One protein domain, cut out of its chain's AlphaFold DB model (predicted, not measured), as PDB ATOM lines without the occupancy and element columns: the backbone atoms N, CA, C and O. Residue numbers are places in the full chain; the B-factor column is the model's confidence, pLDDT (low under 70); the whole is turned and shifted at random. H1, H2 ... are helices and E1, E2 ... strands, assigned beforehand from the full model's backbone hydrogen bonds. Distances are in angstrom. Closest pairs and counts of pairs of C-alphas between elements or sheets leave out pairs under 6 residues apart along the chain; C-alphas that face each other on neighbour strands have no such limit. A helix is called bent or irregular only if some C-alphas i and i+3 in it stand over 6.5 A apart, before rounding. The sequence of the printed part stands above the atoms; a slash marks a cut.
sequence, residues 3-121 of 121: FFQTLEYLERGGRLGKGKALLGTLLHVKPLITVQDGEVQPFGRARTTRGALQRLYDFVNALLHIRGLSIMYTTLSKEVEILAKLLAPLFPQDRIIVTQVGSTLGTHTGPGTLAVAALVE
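What this domain is: This is residues 3 to 121 of the 121 residues of an uncharacterized protein of Chloroflexi bacterium CG23_combo_of_CG06-09_8_20_14_all_45_10 (UniProt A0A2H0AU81). A slab of two layers, the sheet E4 E3 E5 with H3 and H4 side by side over one face, is joined by a separate strand hairpin, E1 and E2, which stands between H3 and H2. H2 packs on this hairpin, chiefly on E2, while H1 and H5 meet at a steep tilt at the same end of the domain. The 119 printed residues hold five named helices and five named strands, in the order H1 H2 E1 E2 H3 E3 H4 E4 H5 E5; the class is mixed and the three-stranded sheet is mixed too. The whole is compact, with a radius of gyration of the C-alphas of 13.8 A and spans of 38 by 30 by 27 A.

How they stand to each other: Start at H1, residues 8 to 13; it touches H5, residues 103 to 109, at a steep tilt of 57 degrees, with the closest C-alphas, Leu 10 and His 108, 5.0 A apart. Next comes H2, residues 17 to 25, only just irregular: C-alphas 21 and 24 are 6.9 A apart. Look then at the antiparallel hairpin of E1, residues 30 to 36, and E2, residues 39 to 46, where N 32 and O 44 are 2.9 A apart, within hydrogen-bond range. The closest C-alphas of H2 and E2, Gly 19 and Pro 42, are 4.6 A apart. H3, residues 49 to 61, lies over E5, residues 114 to 120, at a height over the sheet of 9.8 A. H4, residues 78 to 87, is on the same face, over E3, residues 66 to 73, and also runs along the strands. H3 and H4 touch at a shallow tilt of 29 degrees, the same way, closest at the C-alphas of Tyr 57 and Leu 87, 6.3 A apart. E3 is antiparallel to E5, with N 70 and O 117 2.9 A apart, and parallel to E4, residues 97 to 100, with N 71 and O 97 2.8 A apart. E3, H4 and E4 form a strand-helix-strand unit, two parallel neighbour strands with a helix between, its crossover right-handed. Every O i to N i+4 pair is within hydrogen-bond range in H1, H3 and H4, against 2 of 3 in H5 and 0 of 5 in H2, where 5 of 6 O i to N i+3 pairs are.

Where its parts are: Find C-alpha 8 at (34.856, 59.004, 126.608), where H1 begins its 8.2 A; H2 covers 16.1 A. E1 runs 19.6 A, E2 21.1 A, H3 18.3 A, E3 20.3 A, H4 14.5 A, E4 10.0 A and H5 9.8 A. E5 runs 20.0 A to C-alpha 120 at (4.868, 66.968, 125.757).

The domain as a whole: The two C-alphas farthest apart, Gly 24 and Asp 94, are 39.8 A apart. The printed part has no cut and no long link. Confidence is low, with pLDDT under 70, at residues 24 to 27.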
ATOM      1  N   PHE A   3      22.087  60.242 131.643       95.00
ATOM      2  CA  PHE A   3      23.339  60.180 132.395       95.00
ATOM      3  C   PHE A   3      24.263  59.098 131.834       95.00
ATOM      4  O   PHE A   3      23.802  58.055 131.368       95.00
ATOM      5  N   PHE A   4      25.569  59.336 131.941       93.81
ATOM      6  CA  PHE A   4      26.612  58.461 131.399       93.81
ATOM      7  C   PHE A   4      27.512  57.929 132.510       93.81
ATOM      8  O   PHE A   4      27.664  58.548 133.568       93.81
ATOM      9  N   GLN A   5      28.151  56.789 132.260       92.06
ATOM     10  CA  GLN A   5      29.240  56.308 133.117       92.06
ATOM     11  C   GLN A   5      30.529  57.105 132.883       92.06
ATOM     12  O   GLN A   5      31.291  57.330 133.817       92.06
ATOM     13  N   THR A   6      30.742  57.543 131.642       89.31
ATOM     14  CA  THR A   6      31.876  58.350 131.181       89.31
ATOM     15  C   THR A   6      31.476  59.100 129.906       89.31
ATOM     16  O   THR A   6      30.588  58.648 129.185       89.31
ATOM     17  N   LEU A   7      32.126  60.230 129.609       89.44
ATOM     18  CA  LEU A   7      31.967  60.927 128.324       89.44
ATOM     19  C   LEU A   7      32.917  60.416 127.232       89.44
ATOM     20  O   LEU A   7      32.785  60.854 126.094       89.44
ATOM     21  N   GLU A   8      33.834  59.497 127.548       89.62
ATOM     22  CA  GLU A   8      34.856  59.004 126.608       89.62
ATOM     23  C   GLU A   8      34.249  58.504 125.284       89.62
ATOM     24  O   GLU A   8      34.737  58.839 124.208       89.62
ATOM     25  N   TYR A   9      33.141  57.757 125.332       92.62
ATOM     26  CA  TYR A   9      32.482  57.230 124.129       92.62
ATOM     27  C   TYR A   9      31.914  58.341 123.233       92.62
ATOM     28  O   TYR A   9      32.067  58.305 122.008       92.62
ATOM     29  N   LEU A  10      31.302  59.360 123.842       89.75
ATOM     30  CA  LEU A  10      30.748  60.505 123.120       89.75
ATOM     31  C   LEU A  10      31.863  61.377 122.540       89.75
ATOM     32  O   LEU A  10      31.722  61.906 121.437       89.75
ATOM     33  N   GLU A  11      32.963  61.520 123.277       88.81
ATOM     34  CA  GLU A  11      34.140  62.284 122.874       88.81
ATOM     35  C   GLU A  11      34.874  61.616 121.710       88.81
ATOM     36  O   GLU A  11      35.021  62.241 120.661       88.81
ATOM     37  N   ARG A  12      35.232  60.330 121.835       90.12
ATOM     38  CA  ARG A  12      35.849  59.536 120.757       90.12
ATOM     39  C   ARG A  12      34.939  59.415 119.542       90.12
ATOM     40  O   ARG A  12      35.411  59.351 118.410       90.12
ATOM     41  N   GLY A  13      33.628  59.407 119.766       89.38
ATOM     42  CA  GLY A  13      32.646  59.507 118.702       89.38
ATOM     43  C   GLY A  13      32.581  60.901 118.069       89.38
ATOM     44  O   GLY A  13      32.106  61.025 116.956       89.38
ATOM     45  N   GLY A  14      32.992  61.983 118.720       88.06
ATOM     46  CA  GLY A  14      32.714  63.339 118.227       88.06
ATOM     47  C   GLY A  14      31.228  63.725 118.300       88.06
ATOM     48  O   GLY A  14      30.809  64.694 117.676       88.06
ATOM     49  N   ARG A  15      30.423  62.985 119.075       87.38
ATOM     50  CA  ARG A  15      28.975  63.207 119.273       87.38
ATOM     51  C   ARG A  15      28.680  64.061 120.516       87.38
ATOM     52  O   ARG A  15      27.525  64.259 120.872       87.38
ATOM     53  N   LEU A  16      29.716  64.567 121.191       85.06
ATOM     54  CA  LEU A  16      29.572  65.317 122.440       85.06
ATOM     55  C   LEU A  16      29.136  66.785 122.241       85.06
ATOM     56  O   LEU A  16      28.556  67.370 123.152       85.06
ATOM     57  N   GLY A  17      29.403  67.387 121.074       83.56
ATOM     58  CA  GLY A  17      29.000  68.767 120.760       83.56
ATOM     59  C   GLY A  17      29.424  69.786 121.831       83.56
ATOM     60  O   GLY A  17      30.582  69.805 122.260       83.56
ATOM     61  N   LYS A  18      28.468  70.601 122.304       79.81
ATOM     62  CA  LYS A  18      28.660  71.583 123.394       79.81
ATOM     63  C   LYS A  18      28.885  70.935 124.766       79.81
ATOM     64  O   LYS A  18      29.402  71.575 125.679       79.81
ATOM     65  N   GLY A  19      28.604  69.639 124.908       76.56
ATOM     66  CA  GLY A  19      28.915  68.853 126.104       76.56
ATOM     67  C   GLY A  19      30.414  68.737 126.417       76.56
ATOM     68  O   GLY A  19      30.762  68.325 127.523       76.56
ATOM     69  N   LYS A  20      31.313  69.138 125.498       80.12
ATOM     70  CA  LYS A  20      32.773  69.170 125.723       80.12
ATOM     71  C   LYS A  20      33.177  69.967 126.967       80.12
ATOM     72  O   LYS A  20      34.181  69.631 127.587       80.12
ATOM     73  N   ALA A  21      32.371  70.948 127.385       78.44
ATOM     74  CA  ALA A  21      32.585  71.705 128.622       78.44
ATOM     75  C   ALA A  21      32.667  70.818 129.884       78.44
ATOM     76  O   ALA A  21      33.273  71.207 130.879       78.44
ATOM     77  N   LEU A  22      32.092  69.611 129.852       78.56
ATOM     78  CA  LEU A  22      32.120  68.681 130.981       78.56
ATOM     79  C   LEU A  22      33.430  67.881 131.088       78.56
ATOM     80  O   LEU A  22      33.703  67.370 132.174       78.56
ATOM     81  N   LEU A  23      34.253  67.800 130.026       77.06
ATOM     82  CA  LEU A  23      35.457  66.950 129.964       77.06
ATOM     83  C   LEU A  23      36.493  67.273 131.057       77.06
ATOM     84  O   LEU A  23      37.113  66.366 131.604       77.06
ATOM     85  N   GLY A  24      36.622  68.543 131.452       68.44
ATOM     86  CA  GLY A  24      37.567  68.980 132.490       68.44
ATOM     87  C   GLY A  24      37.157  68.648 133.931       68.44
ATOM     88  O   GLY A  24      37.888  68.962 134.862       68.44
ATOM     89  N   THR A  25      35.983  68.041 134.146       61.16
ATOM     90  CA  THR A  25      35.389  67.867 135.486       61.16
ATOM     91  C   THR A  25      35.089  66.411 135.869       61.16
ATOM     92  O   THR A  25      34.362  66.168 136.835       61.16
ATOM     93  N   LEU A  26      35.626  65.449 135.106       62.47
ATOM     94  CA  LEU A  26      35.115  64.075 134.998       62.47
ATOM     95  C   LEU A  26      35.562  63.061 136.056       62.47
ATOM     96  O   LEU A  26      35.045  61.943 136.059       62.47
ATOM     97  N   LEU A  27      36.476  63.396 136.964       66.75
ATOM     98  CA  LEU A  27      36.879  62.443 137.999       66.75
ATOM     99  C   LEU A  27      35.710  62.170 138.967       66.75
ATOM    100  O   LEU A  27      35.238  63.060 139.672       66.75
ATOM    101  N   HIS A  28      35.257  60.913 138.991       74.88
ATOM    102  CA  HIS A  28      34.277  60.349 139.934       74.88
ATOM    103  C   HIS A  28      32.854  60.935 139.896       74.88
ATOM    104  O   HIS A  28      32.159  60.964 140.914       74.88
ATOM    105  N   VAL A  29      32.376  61.369 138.727       89.00
ATOM    106  CA  VAL A  29      30.992  61.847 138.549       89.00
ATOM    107  C   VAL A  29      30.267  61.116 137.416       89.00
ATOM    108  O   VAL A  29      30.886  60.533 136.535       89.00
ATOM    109  N   LYS A  30      28.933  61.149 137.453       91.69
ATOM    110  CA  LYS A  30      28.000  60.757 136.392       91.69
ATOM    111  C   LYS A  30      27.593  62.021 135.626       91.69
ATOM    112  O   LYS A  30      26.830  62.826 136.171       91.69
ATOM    113  N   PRO A  31      28.116  62.249 134.414       92.69
ATOM    114  CA  PRO A  31      27.739  63.389 133.585       92.69
ATOM    115  C   PRO A  31      26.264  63.297 133.197       92.69
ATOM    116  O   PRO A  31      25.780  62.204 132.906       92.69
ATOM    117  N   LEU A  32      25.570  64.432 133.169       93.81
ATOM    118  CA  LEU A  32      24.191  64.560 132.705       93.81
ATOM    119  C   LEU A  32      24.173  65.467 131.478       93.81
ATOM    120  O   LEU A  32      24.641  66.609 131.544       93.81
ATOM    121  N   ILE A  33      23.609  64.973 130.380       92.38
ATOM    122  CA  ILE A  33      23.395  65.762 129.164       92.38
ATOM    123  C   ILE A  33      21.914  65.769 128.806       92.38
ATOM    124  O   ILE A  33      21.158  64.839 129.109       92.38
ATOM    125  N   THR A  34      21.503  66.828 128.129       92.25
ATOM    126  CA  THR A  34      20.188  66.917 127.511       92.25
ATOM    127  C   THR A  34      20.337  67.225 126.028       92.25
ATOM    128  O   THR A  34      21.428  67.545 125.558       92.25
ATOM    129  N   VAL A  35      19.243  67.088 125.293       88.19
ATOM    130  CA  VAL A  35      19.146  67.559 123.914       88.19
ATOM    131  C   VAL A  35      18.192  68.740 123.921       88.19
ATOM    132  O   VAL A  35      17.087  68.627 124.452       88.19
ATOM    133  N   GLN A  36      18.638  69.860 123.369       84.06
ATOM    134  CA  GLN A  36      17.839  71.062 123.173       84.06
ATOM    135  C   GLN A  36      18.065  71.525 121.736       84.06
ATOM    136  O   GLN A  36      19.212  71.601 121.301       84.06
ATOM    137  N   ASP A  37      16.981  71.746 120.993       84.56
ATOM    138  CA  ASP A  37      17.009  72.162 119.582       84.56
ATOM    139  C   ASP A  37      17.883  71.260 118.689       84.56
ATOM    140  O   ASP A  37      18.608  71.712 117.809       84.56
ATOM    141  N   GLY A  38      17.847  69.948 118.949       81.50
ATOM    142  CA  GLY A  38      18.631  68.947 118.215       81.50
ATOM    143  C   GLY A  38      20.112  68.877 118.602       81.50
ATOM    144  O   GLY A  38      20.819  67.982 118.140       81.50
ATOM    145  N   GLU A  39      20.590  69.750 119.489       80.56
ATOM    146  CA  GLU A  39      21.974  69.767 119.946       80.56
ATOM    147  C   GLU A  39      22.145  69.157 121.339       80.56
ATOM    148  O   GLU A  39      21.360  69.391 122.260       80.56
ATOM    149  N   VAL A  40      23.243  68.420 121.521       83.12
ATOM    150  CA  VAL A  40      23.676  67.937 122.835       83.12
ATOM    151  C   VAL A  40      24.159  69.111 123.685       83.12
ATOM    152  O   VAL A  40      25.180  69.732 123.372       83.12
ATOM    153  N   GLN A  41      23.463  69.360 124.794       85.50
ATOM    154  CA  GLN A  41      23.808  70.374 125.784       85.50
ATOM    155  C   GLN A  41      24.236  69.739 127.114       85.50
ATOM    156  O   GLN A  41      23.616  68.772 127.578       85.50
ATOM    157  N   PRO A  42      25.268  70.286 127.778       87.31
ATOM    158  CA  PRO A  42      25.587  69.901 129.142       87.31
ATOM    159  C   PRO A  42      24.444  70.322 130.073       87.31
ATOM    160  O   PRO A  42      24.018  71.472 130.058       87.31
ATOM    161  N   PHE A  43      23.960  69.397 130.901       88.38
ATOM    162  CA  PHE A  43      22.947  69.702 131.915       88.38
ATOM    163  C   PHE A  43      23.552  69.776 133.318       88.38
ATOM    164  O   PHE A  43      23.146  70.581 134.152       88.38
ATOM    165  N   GLY A  44      24.543  68.930 133.601       89.56
ATOM    166  CA  GLY A  44      25.236  68.942 134.881       89.56
ATOM    167  C   GLY A  44      25.918  67.619 135.186       89.56
ATOM    168  O   GLY A  44      26.399  66.918 134.299       89.56
ATOM    169  N   ARG A  45      25.971  67.278 136.474       90.50
ATOM    170  CA  ARG A  45      26.623  66.064 136.972       90.50
ATOM    171  C   ARG A  45      26.010  65.592 138.286       90.50
ATOM    172  O   ARG A  45      25.556  66.404 139.089       90.50
ATOM    173  N   ALA A  46      26.062  64.288 138.526       93.44
ATOM    174  CA  ALA A  46      25.760  63.662 139.811       93.44
ATOM    175  C   ALA A  46      26.987  62.902 140.333       93.44
ATOM    176  O   ALA A  46      27.803  62.435 139.552       93.44
ATOM    177  N   ARG A  47      27.146  62.751 141.652       91.88
ATOM    178  CA  ARG A  47      28.266  61.970 142.226       91.88
ATOM    179  C   ARG A  47      27.991  60.467 142.268       91.88
ATOM    180  O   ARG A  47      28.910  59.664 142.227       91.88
ATOM    181  N   THR A  48      26.721  60.083 142.361       94.56
ATOM    182  CA  THR A  48      26.294  58.689 142.518       94.56
ATOM    183  C   THR A  48      25.222  58.347 141.495       94.56
ATOM    184  O   THR A  48      24.513  59.229 141.010       94.56
ATOM    185  N   THR A  49      25.060  57.055 141.202       94.88
ATOM    186  CA  THR A  49      23.988  56.570 140.322       94.88
ATOM    187  C   THR A  49      22.610  56.936 140.868       94.88
ATOM    188  O   THR A  49      21.782  57.442 140.123       94.88
ATOM    189  N   ARG A  50      22.384  56.802 142.184       96.38
ATOM    190  CA  ARG A  50      21.137  57.249 142.828       96.38
ATOM    191  C   ARG A  50      20.877  58.740 142.593       96.38
ATOM    192  O   ARG A  50      19.760  59.111 142.260       96.38
ATOM    193  N   GLY A  51      21.907  59.577 142.726       97.44
ATOM    194  CA  GLY A  51      21.797  61.004 142.423       97.44
ATOM    195  C   GLY A  51      21.485  61.272 140.949       97.44
ATOM    196  O   GLY A  51      20.727  62.183 140.649       97.44
ATOM    197  N   ALA A  52      22.022  60.468 140.029       96.81
ATOM    198  CA  ALA A  52      21.703  60.578 138.608       96.81
ATOM    199  C   ALA A  52      20.246  60.185 138.311       96.81
ATOM    200  O   ALA A  52      19.570  60.904 137.583       96.81
ATOM    201  N   LEU A  53      19.735  59.108 138.922       98.00
ATOM    202  CA  LEU A  53      18.324  58.717 138.807       98.00
ATOM    203  C   LEU A  53      17.387  59.804 139.337       98.00
ATOM    204  O   LEU A  53      16.404  60.125 138.677       98.00
ATOM    205  N   GLN A  54      17.733  60.419 140.473       98.12
ATOM    206  CA  GLN A  54      16.972  61.547 141.005       98.12
ATOM    207  C   GLN A  54      16.939  62.716 140.013       98.12
ATOM    208  O   GLN A  54      15.883  63.277 139.774       98.12
ATOM    209  N   ARG A  55      18.062  63.030 139.357       97.94
ATOM    210  CA  ARG A  55      18.111  64.089 138.335       97.94
ATOM    211  C   ARG A  55      17.243  63.784 137.113       97.94
ATOM    212  O   ARG A  55      16.652  64.707 136.562       97.94
ATOM    213  N   LEU A  56      17.155  62.518 136.695       98.19
ATOM    214  CA  LEU A  56      16.229  62.111 135.633       98.19
ATOM    215  C   LEU A  56      14.766  62.265 136.073       98.19
ATOM    216  O   LEU A  56      13.957  62.738 135.282       98.19
ATOM    217  N   TYR A  57      14.438  61.915 137.321       98.25
ATOM    218  CA  TYR A  57      13.113  62.169 137.892       98.25
ATOM    219  C   TYR A  57      12.796  63.663 137.934       98.25
ATOM    220  O   TYR A  57      11.764  64.065 137.412       98.25
ATOM    221  N   ASP A  58      13.692  64.487 138.485       97.88
ATOM    222  CA  ASP A  58      13.486  65.932 138.621       97.88
ATOM    223  C   ASP A  58      13.242  66.578 137.249       97.88
ATOM    224  O   ASP A  58      12.392  67.455 137.115       97.88
ATOM    225  N   PHE A  59      13.954  66.107 136.217       97.12
ATOM    226  CA  PHE A  59      13.738  66.535 134.839       97.12
ATOM    227  C   PHE A  59      12.323  66.222 134.349       97.12
ATOM    228  O   PHE A  59      11.683  67.107 133.797       97.12
ATOM    229  N   VAL A  60      11.828  64.996 134.549       97.81
ATOM    230  CA  VAL A  60      10.468  64.615 134.131       97.81
ATOM    231  C   VAL A  60       9.411  65.337 134.969       97.81
ATOM    232  O   VAL A  60       8.426  65.811 134.418       97.81
ATOM    233  N   ASN A  61       9.634  65.482 136.277       97.94
ATOM    234  CA  ASN A  61       8.733  66.164 137.210       97.94
ATOM    235  C   ASN A  61       8.546  67.654 136.885       97.94
ATOM    236  O   ASN A  61       7.532  68.242 137.243       97.94
ATOM    237  N   ALA A  62       9.526  68.275 136.225       96.81
ATOM    238  CA  ALA A  62       9.439  69.660 135.778       96.81
ATOM    239  C   ALA A  62       8.629  69.840 134.479       96.81
ATOM    240  O   ALA A  62       8.372  70.976 134.081       96.81
ATOM    241  N   LEU A  63       8.251  68.752 133.797       95.94
ATOM    242  CA  LEU A  63       7.472  68.806 132.562       95.94
ATOM    243  C   LEU A  63       5.973  68.820 132.863       95.94
ATOM    244  O   LEU A  63       5.494  68.152 133.776       95.94
ATOM    245  N   LEU A  64       5.224  69.545 132.038       94.88
ATOM    246  CA  LEU A  64       3.763  69.584 132.066       94.88
ATOM    247  C   LEU A  64       3.203  68.874 130.827       94.88
ATOM    248  O   LEU A  64       3.880  68.793 129.803       94.88
ATOM    249  N   HIS A  65       1.971  68.367 130.925       95.50
ATOM    250  CA  HIS A  65       1.224  67.771 129.802       95.50
ATOM    251  C   HIS A  65       1.974  66.632 129.076       95.50
ATOM    252  O   HIS A  65       2.065  66.586 127.849       95.50
ATOM    253  N   ILE A  66       2.545  65.693 129.837       97.31
ATOM    254  CA  ILE A  66       3.280  64.549 129.281       97.31
ATOM    255  C   ILE A  66       2.301  63.576 128.600       97.31
ATOM    256  O   ILE A  66       1.451  62.976 129.255       97.31
ATOM    257  N   ARG A  67       2.456  63.358 127.289       97.12
ATOM    258  CA  ARG A  67       1.674  62.385 126.496       97.12
ATOM    259  C   ARG A  67       2.358  61.035 126.333       97.12
ATOM    260  O   ARG A  67       1.685  60.017 126.161       97.12
ATOM    261  N   GLY A  68       3.685  61.024 126.377       97.81
ATOM    262  CA  GLY A  68       4.491  59.817 126.246       97.81
ATOM    263  C   GLY A  68       5.775  59.927 127.049       97.81
ATOM    264  O   GLY A  68       6.363  61.003 127.136       97.81
ATOM    265  N   LEU A  69       6.217  58.810 127.617       98.44
ATOM    266  CA  LEU A  69       7.439  58.727 128.402       98.44
ATOM    267  C   LEU A  69       8.182  57.443 128.041       98.44
ATOM    268  O   LEU A  69       7.584  56.371 127.954       98.44
ATOM    269  N   SER A  70       9.492  57.551 127.844       98.25
ATOM    270  CA  SER A  70      10.355  56.401 127.590       98.25
ATOM    271  C   SER A  70      11.577  56.404 128.495       98.25
ATOM    272  O   SER A  70      12.195  57.454 128.684       98.25
ATOM    273  N   ILE A  71      11.952  55.220 128.972       98.50
ATOM    274  CA  ILE A  71      13.243  54.923 129.586       98.50
ATOM    275  C   ILE A  71      14.071  54.151 128.564       98.50
ATOM    276  O   ILE A  71      13.672  53.093 128.081       98.50
ATOM    277  N   MET A  72      15.250  54.673 128.253       98.19
ATOM    278  CA  MET A  72      16.182  54.071 127.310       98.19
ATOM    279  C   MET A  72      17.457  53.656 128.036       98.19
ATOM    280  O   MET A  72      17.985  54.421 128.845       98.19
ATOM    281  N   TYR A  73      17.967  52.464 127.737       98.12
ATOM    282  CA  TYR A  73      19.178  51.931 128.362       98.12
ATOM    283  C   TYR A  73      20.137  51.325 127.339       98.12
ATOM    284  O   TYR A  73      19.723  50.807 126.308       98.12
ATOM    285  N   THR A  74      21.438  51.345 127.627       97.56
ATOM    286  CA  THR A  74      22.437  50.611 126.821       97.56
ATOM    287  C   THR A  74      22.707  49.215 127.365       97.56
ATOM    288  O   THR A  74      22.992  48.290 126.609       97.56
ATOM    289  N   THR A  75      22.626  49.064 128.686       94.81
ATOM    290  CA  THR A  75      22.888  47.822 129.417       94.81
ATOM    291  C   THR A  75      21.766  47.639 130.425       94.81
ATOM    292  O   THR A  75      21.500  48.560 131.194       94.81
ATOM    293  N   LEU A  76      21.096  46.485 130.403       93.25
ATOM    294  CA  LEU A  76      20.027  46.203 131.358       93.25
ATOM    295  C   LEU A  76      20.606  46.147 132.775       93.25
ATOM    296  O   LEU A  76      21.617  45.485 133.017       93.25
ATOM    297  N   SER A  77      19.971  46.850 133.708       93.62
ATOM    298  CA  SER A  77      20.370  46.875 135.112       93.62
ATOM    299  C   SER A  77      19.168  47.143 136.017       93.62
ATOM    300  O   SER A  77      18.120  47.606 135.564       93.62
ATOM    301  N   LYS A  78      19.328  46.900 137.324       96.88
ATOM    302  CA  LYS A  78      18.291  47.176 138.335       96.88
ATOM    303  C   LYS A  78      17.851  48.646 138.360       96.88
ATOM    304  O   LYS A  78      16.733  48.957 138.750       96.88
ATOM    305  N   GLU A  79      18.726  49.562 137.947       96.94
ATOM    306  CA  GLU A  79      18.440  50.995 137.883       96.94
ATOM    307  C   GLU A  79      17.323  51.334 136.891       96.94
ATOM    308  O   GLU A  79      16.612  52.310 137.119       96.94
ATOM    309  N   VAL A  80      17.131  50.525 135.841       97.25
ATOM    310  CA  VAL A  80      16.018  50.678 134.888       97.25
ATOM    311  C   VAL A  80      14.681  50.534 135.621       97.25
ATOM    312  O   VAL A  80      13.820  51.409 135.535       97.25
ATOM    313  N   GLU A  81      14.532  49.464 136.402       96.50
ATOM    314  CA  GLU A  81      13.322  49.199 137.185       96.50
ATOM    315  C   GLU A  81      13.126  50.219 138.309       96.50
ATOM    316  O   GLU A  81      12.005  50.659 138.563       96.50
ATOM    317  N   ILE A  82      14.214  50.620 138.978       97.62
ATOM    318  CA  ILE A  82      14.170  51.662 140.012       97.62
ATOM    319  C   ILE A  82      13.655  52.972 139.411       97.62
ATOM    320  O   ILE A  82      12.800  53.615 140.014       97.62
ATOM    321  N   LEU A  83      14.139  53.357 138.228       98.06
ATOM    322  CA  LEU A  83      13.689  54.567 137.552       98.06
ATOM    323  C   LEU A  83      12.218  54.471 137.131       98.06
ATOM    324  O   LEU A  83      11.477  55.427 137.335       98.06
ATOM    325  N   ALA A  84      11.775  53.326 136.607       97.38
ATOM    326  CA  ALA A  84      10.370  53.116 136.252       97.38
ATOM    327  C   ALA A  84       9.441  53.287 137.465       97.38
ATOM    328  O   ALA A  84       8.444  53.999 137.380       97.38
ATOM    329  N   LYS A  85       9.806  52.710 138.619       97.19
ATOM    330  CA  LYS A  85       9.062  52.886 139.879       97.19
ATOM    331  C   LYS A  85       9.089  54.332 140.372       97.19
ATOM    332  O   LYS A  85       8.080  54.828 140.857       97.19
ATOM    333  N   LEU A  86      10.231  55.006 140.241       97.69
ATOM    334  CA  LEU A  86      10.390  56.404 140.640       97.69
ATOM    335  C   LEU A  86       9.519  57.347 139.793       97.69
ATOM    336  O   LEU A  86       9.031  58.343 140.312       97.69
ATOM    337  N   LEU A  87       9.305  57.029 138.513       98.06
ATOM    338  CA  LEU A  87       8.499  57.823 137.579       98.06
ATOM    339  C   LEU A  87       6.997  57.495 137.615       98.06
ATOM    340  O   LEU A  87       6.206  58.281 137.101       98.06
ATOM    341  N   ALA A  88       6.592  56.384 138.237       96.00
ATOM    342  CA  ALA A  88       5.193  55.951 138.311       96.00
ATOM    343  C   ALA A  88       4.210  57.001 138.887       96.00
ATOM    344  O   ALA A  88       3.077  57.055 138.411       96.00
ATOM    345  N   PRO A  89       4.591  57.870 139.851       96.06
ATOM    346  CA  PRO A  89       3.723  58.962 140.303       96.06
ATOM    347  C   PRO A  89       3.496  60.067 139.259       96.06
ATOM    348  O   PRO A  89       2.554  60.841 139.400       96.06
ATOM    349  N   LEU A  90       4.359  60.171 138.242       97.12
ATOM    350  CA  LEU A  90       4.327  61.228 137.222       97.12
ATOM    351  C   LEU A  90       3.668  60.773 135.916       97.12
ATOM    352  O   LEU A  90       3.147  61.593 135.164       97.12
ATOM    353  N   PHE A  91       3.726  59.474 135.616       97.44
ATOM    354  CA  PHE A  91       3.174  58.899 134.396       97.44
ATOM    355  C   PHE A  91       2.816  57.418 134.614       97.44
ATOM    356  O   PHE A  91       3.594  56.716 135.266       97.44
ATOM    357  N   PRO A  92       1.692  56.910 134.061       96.06
ATOM    358  CA  PRO A  92       1.294  55.513 134.235       96.06
ATOM    359  C   PRO A  92       2.404  54.548 133.810       96.06
ATOM    360  O   PRO A  92       2.869  54.582 132.669       96.06
ATOM    361  N   GLN A  93       2.850  53.706 134.744       93.50
ATOM    362  CA  GLN A  93       4.039  52.867 134.568       93.50
ATOM    363  C   GLN A  93       3.899  51.876 133.401       93.50
ATOM    364  O   GLN A  93       4.866  51.631 132.687       93.50
ATOM    365  N   ASP A  94       2.699  51.342 133.187       94.50
ATOM    366  CA  ASP A  94       2.340  50.439 132.087       94.50
ATOM    367  C   ASP A  94       2.398  51.106 130.704       94.50
ATOM    368  O   ASP A  94       2.487  50.427 129.683       94.50
ATOM    369  N   ARG A  95       2.399  52.443 130.664       96.44
ATOM    370  CA  ARG A  95       2.546  53.247 129.447       96.44
ATOM    371  C   ARG A  95       3.973  53.756 129.228       96.44
ATOM    372  O   ARG A  95       4.227  54.387 128.201       96.44
ATOM    373  N   ILE A  96       4.899  53.515 130.159       97.94
ATOM    374  CA  ILE A  96       6.309  53.879 129.984       97.94
ATOM    375  C   ILE A  96       6.960  52.885 129.024       97.94
ATOM    376  O   ILE A  96       7.066  51.695 129.314       97.94
ATOM    377  N   ILE A  97       7.469  53.380 127.897       98.19
ATOM    378  CA  ILE A  97       8.252  52.553 126.975       98.19
ATOM    379  C   ILE A  97       9.634  52.332 127.586       98.19
ATOM    380  O   ILE A  97      10.424  53.266 127.695       98.19
ATOM    381  N   VAL A  98       9.947  51.097 127.961       98.06
ATOM    382  CA  VAL A  98      11.276  50.712 128.451       98.06
ATOM    383  C   VAL A  98      11.988  49.940 127.350       98.06
ATOM    384  O   VAL A  98      11.520  48.881 126.945       98.06
ATOM    385  N   THR A  99      13.094  50.473 126.828       97.81
ATOM    386  CA  THR A  99      13.747  49.879 125.653       97.81
ATOM    387  C   THR A  99      15.265  50.005 125.661       97.81
ATOM    388  O   THR A  99      15.834  50.969 126.185       97.81
ATOM    389  N   GLN A 100      15.930  49.027 125.048       98.00
ATOM    390  CA  GLN A 100      17.361  49.091 124.800       98.00
ATOM    391  C   GLN A 100      17.636  49.978 123.582       98.00
ATOM    392  O   GLN A 100      16.978  49.857 122.549       98.00
ATOM    393  N   VAL A 101      18.635  50.856 123.673       96.31
ATOM    394  CA  VAL A 101      19.062  51.650 122.516       96.31
ATOM    395  C   VAL A 101      19.752  50.768 121.472       96.31
ATOM    396  O   VAL A 101      20.456  49.816 121.808       96.31
ATOM    397  N   GLY A 102      19.582  51.113 120.194       95.81
ATOM    398  CA  GLY A 102      20.246  50.420 119.091       95.81
ATOM    399  C   GLY A 102      21.774  50.552 119.125       95.81
ATOM    400  O   GLY A 102      22.328  51.444 119.774       95.81
ATOM    401  N   SER A 103      22.457  49.686 118.372       93.31
ATOM    402  CA  SER A 103      23.924  49.569 118.356       93.31
ATOM    403  C   SER A 103      24.636  50.889 118.066       93.31
ATOM    404  O   SER A 103      25.575  51.234 118.776       93.31
ATOM    405  N   THR A 104      24.157  51.675 117.098       93.44
ATOM    406  CA  THR A 104      24.756  52.974 116.752       93.44
ATOM    407  C   THR A 104      24.762  53.943 117.933       93.44
ATOM    408  O   THR A 104      25.785  54.566 118.210       93.44
ATOM    409  N   LEU A 105      23.642  54.057 118.657       91.88
ATOM    410  CA  LEU A 105      23.584  54.892 119.857       91.88
ATOM    411  C   LEU A 105      24.474  54.304 120.951       91.88
ATOM    412  O   LEU A 105      25.297  55.027 121.506       91.88
ATOM    413  N   GLY A 106      24.380  52.994 121.191       94.00
ATOM    414  CA  GLY A 106      25.176  52.299 122.200       94.00
ATOM    415  C   GLY A 106      26.686  52.488 122.035       94.00
ATOM    416  O   GLY A 106      27.372  52.739 123.025       94.00
ATOM    417  N   THR A 107      27.206  52.453 120.803       94.25
ATOM    418  CA  THR A 107      28.627  52.701 120.504       94.25
ATOM    419  C   THR A 107      29.083  54.092 120.944       94.25
ATOM    420  O   THR A 107      30.205  54.244 121.422       94.25
ATOM    421  N   HIS A 108      28.229  55.107 120.796       92.56
ATOM    422  CA  HIS A 108      28.576  56.490 121.123       92.56
ATOM    423  C   HIS A 108      28.258  56.879 122.560       92.56
ATOM    424  O   HIS A 108      28.930  57.744 123.105       92.56
ATOM    425  N   THR A 109      27.259  56.271 123.190       92.75
ATOM    426  CA  THR A 109      26.904  56.587 124.579       92.75
ATOM    427  C   THR A 109      27.667  55.728 125.583       92.75
ATOM    428  O   THR A 109      27.875  56.153 126.715       92.75
ATOM    429  N   GLY A 110      28.119  54.540 125.177       93.81
ATOM    430  CA  GLY A 110      28.830  53.605 126.043       93.81
ATOM    431  C   GLY A 110      27.918  52.841 127.013       93.81
ATOM    432  O   GLY A 110      26.742  53.180 127.175       93.81
ATOM    433  N   PRO A 111      28.449  51.790 127.664       95.19
ATOM    434  CA  PRO A 111      27.693  50.908 128.550       95.19
ATOM    435  C   PRO A 111      27.209  51.613 129.825       95.19
ATOM    436  O   PRO A 111      27.802  52.582 130.297       95.19
ATOM    437  N   GLY A 112      26.132  51.084 130.414       94.38
ATOM    438  CA  GLY A 112      25.530  51.613 131.643       94.38
ATOM    439  C   GLY A 112      24.921  53.019 131.534       94.38
ATOM    440  O   GLY A 112      24.731  53.662 132.569       94.38
ATOM    441  N   THR A 113      24.649  53.507 130.321       95.88
ATOM    442  CA  THR A 113      23.910  54.753 130.081       95.88
ATOM    443  C   THR A 113      22.422  54.523 130.317       95.88
ATOM    444  O   THR A 113      21.869  53.508 129.878       95.88
ATOM    445  N   LEU A 114      21.773  55.492 130.964       97.62
ATOM    446  CA  LEU A 114      20.325  55.524 131.140       97.62
ATOM    447  C   LEU A 114      19.783  56.897 130.751       97.62
ATOM    448  O   LEU A 114      20.376  57.929 131.078       97.62
ATOM    449  N   ALA A 115      18.647  56.909 130.070       97.56
ATOM    450  CA  ALA A 115      18.032  58.121 129.568       97.56
ATOM    451  C   ALA A 115      16.515  58.102 129.732       97.56
ATOM    452  O   ALA A 115      15.884  57.047 129.706       97.56
ATOM    453  N   VAL A 116      15.944  59.296 129.851       98.06
ATOM    454  CA  VAL A 116      14.509  59.552 129.741       98.06
ATOM    455  C   VAL A 116      14.245  60.478 128.563       98.06
ATOM    456  O   VAL A 116      14.993  61.437 128.327       98.06
ATOM    457  N   ALA A 117      13.162  60.217 127.847       97.06
ATOM    458  CA  ALA A 117      12.593  61.141 126.878       97.06
ATOM    459  C   ALA A 117      11.090  61.227 127.107       97.06
ATOM    460  O   ALA A 117      10.449  60.218 127.398       97.06
ATOM    461  N   ALA A 118      10.559  62.439 126.997       96.75
ATOM    462  CA  ALA A 118       9.151  62.721 127.179       96.75
ATOM    463  C   ALA A 118       8.626  63.435 125.934       96.75
ATOM    464  O   ALA A 118       9.299  64.307 125.384       96.75
ATOM    465  N   LEU A 119       7.429  63.050 125.510       96.31
ATOM    466  CA  LEU A 119       6.631  63.780 124.540       96.31
ATOM    467  C   LEU A 119       5.659  64.657 125.326       96.31
ATOM    468  O   LEU A 119       4.827  64.124 126.063       96.31
ATOM    469  N   VAL A 120       5.774  65.971 125.169       93.88
ATOM    470  CA  VAL A 120       4.868  66.968 125.757       93.88
ATOM    471  C   VAL A 120       3.897  67.495 124.692       93.88
ATOM    472  O   VAL A 120       4.103  67.252 123.497       93.88
ATOM    473  N   GLU A 121       2.798  68.112 125.123       83.81
ATOM    474  CA  GLU A 121       1.872  68.859 124.250       83.81
ATOM    475  C   GLU A 121       2.454  70.179 123.749       83.81
ATOM    476  O   GLU A 121       3.182  70.844 124.524       83.81
TER     477      GLU A 121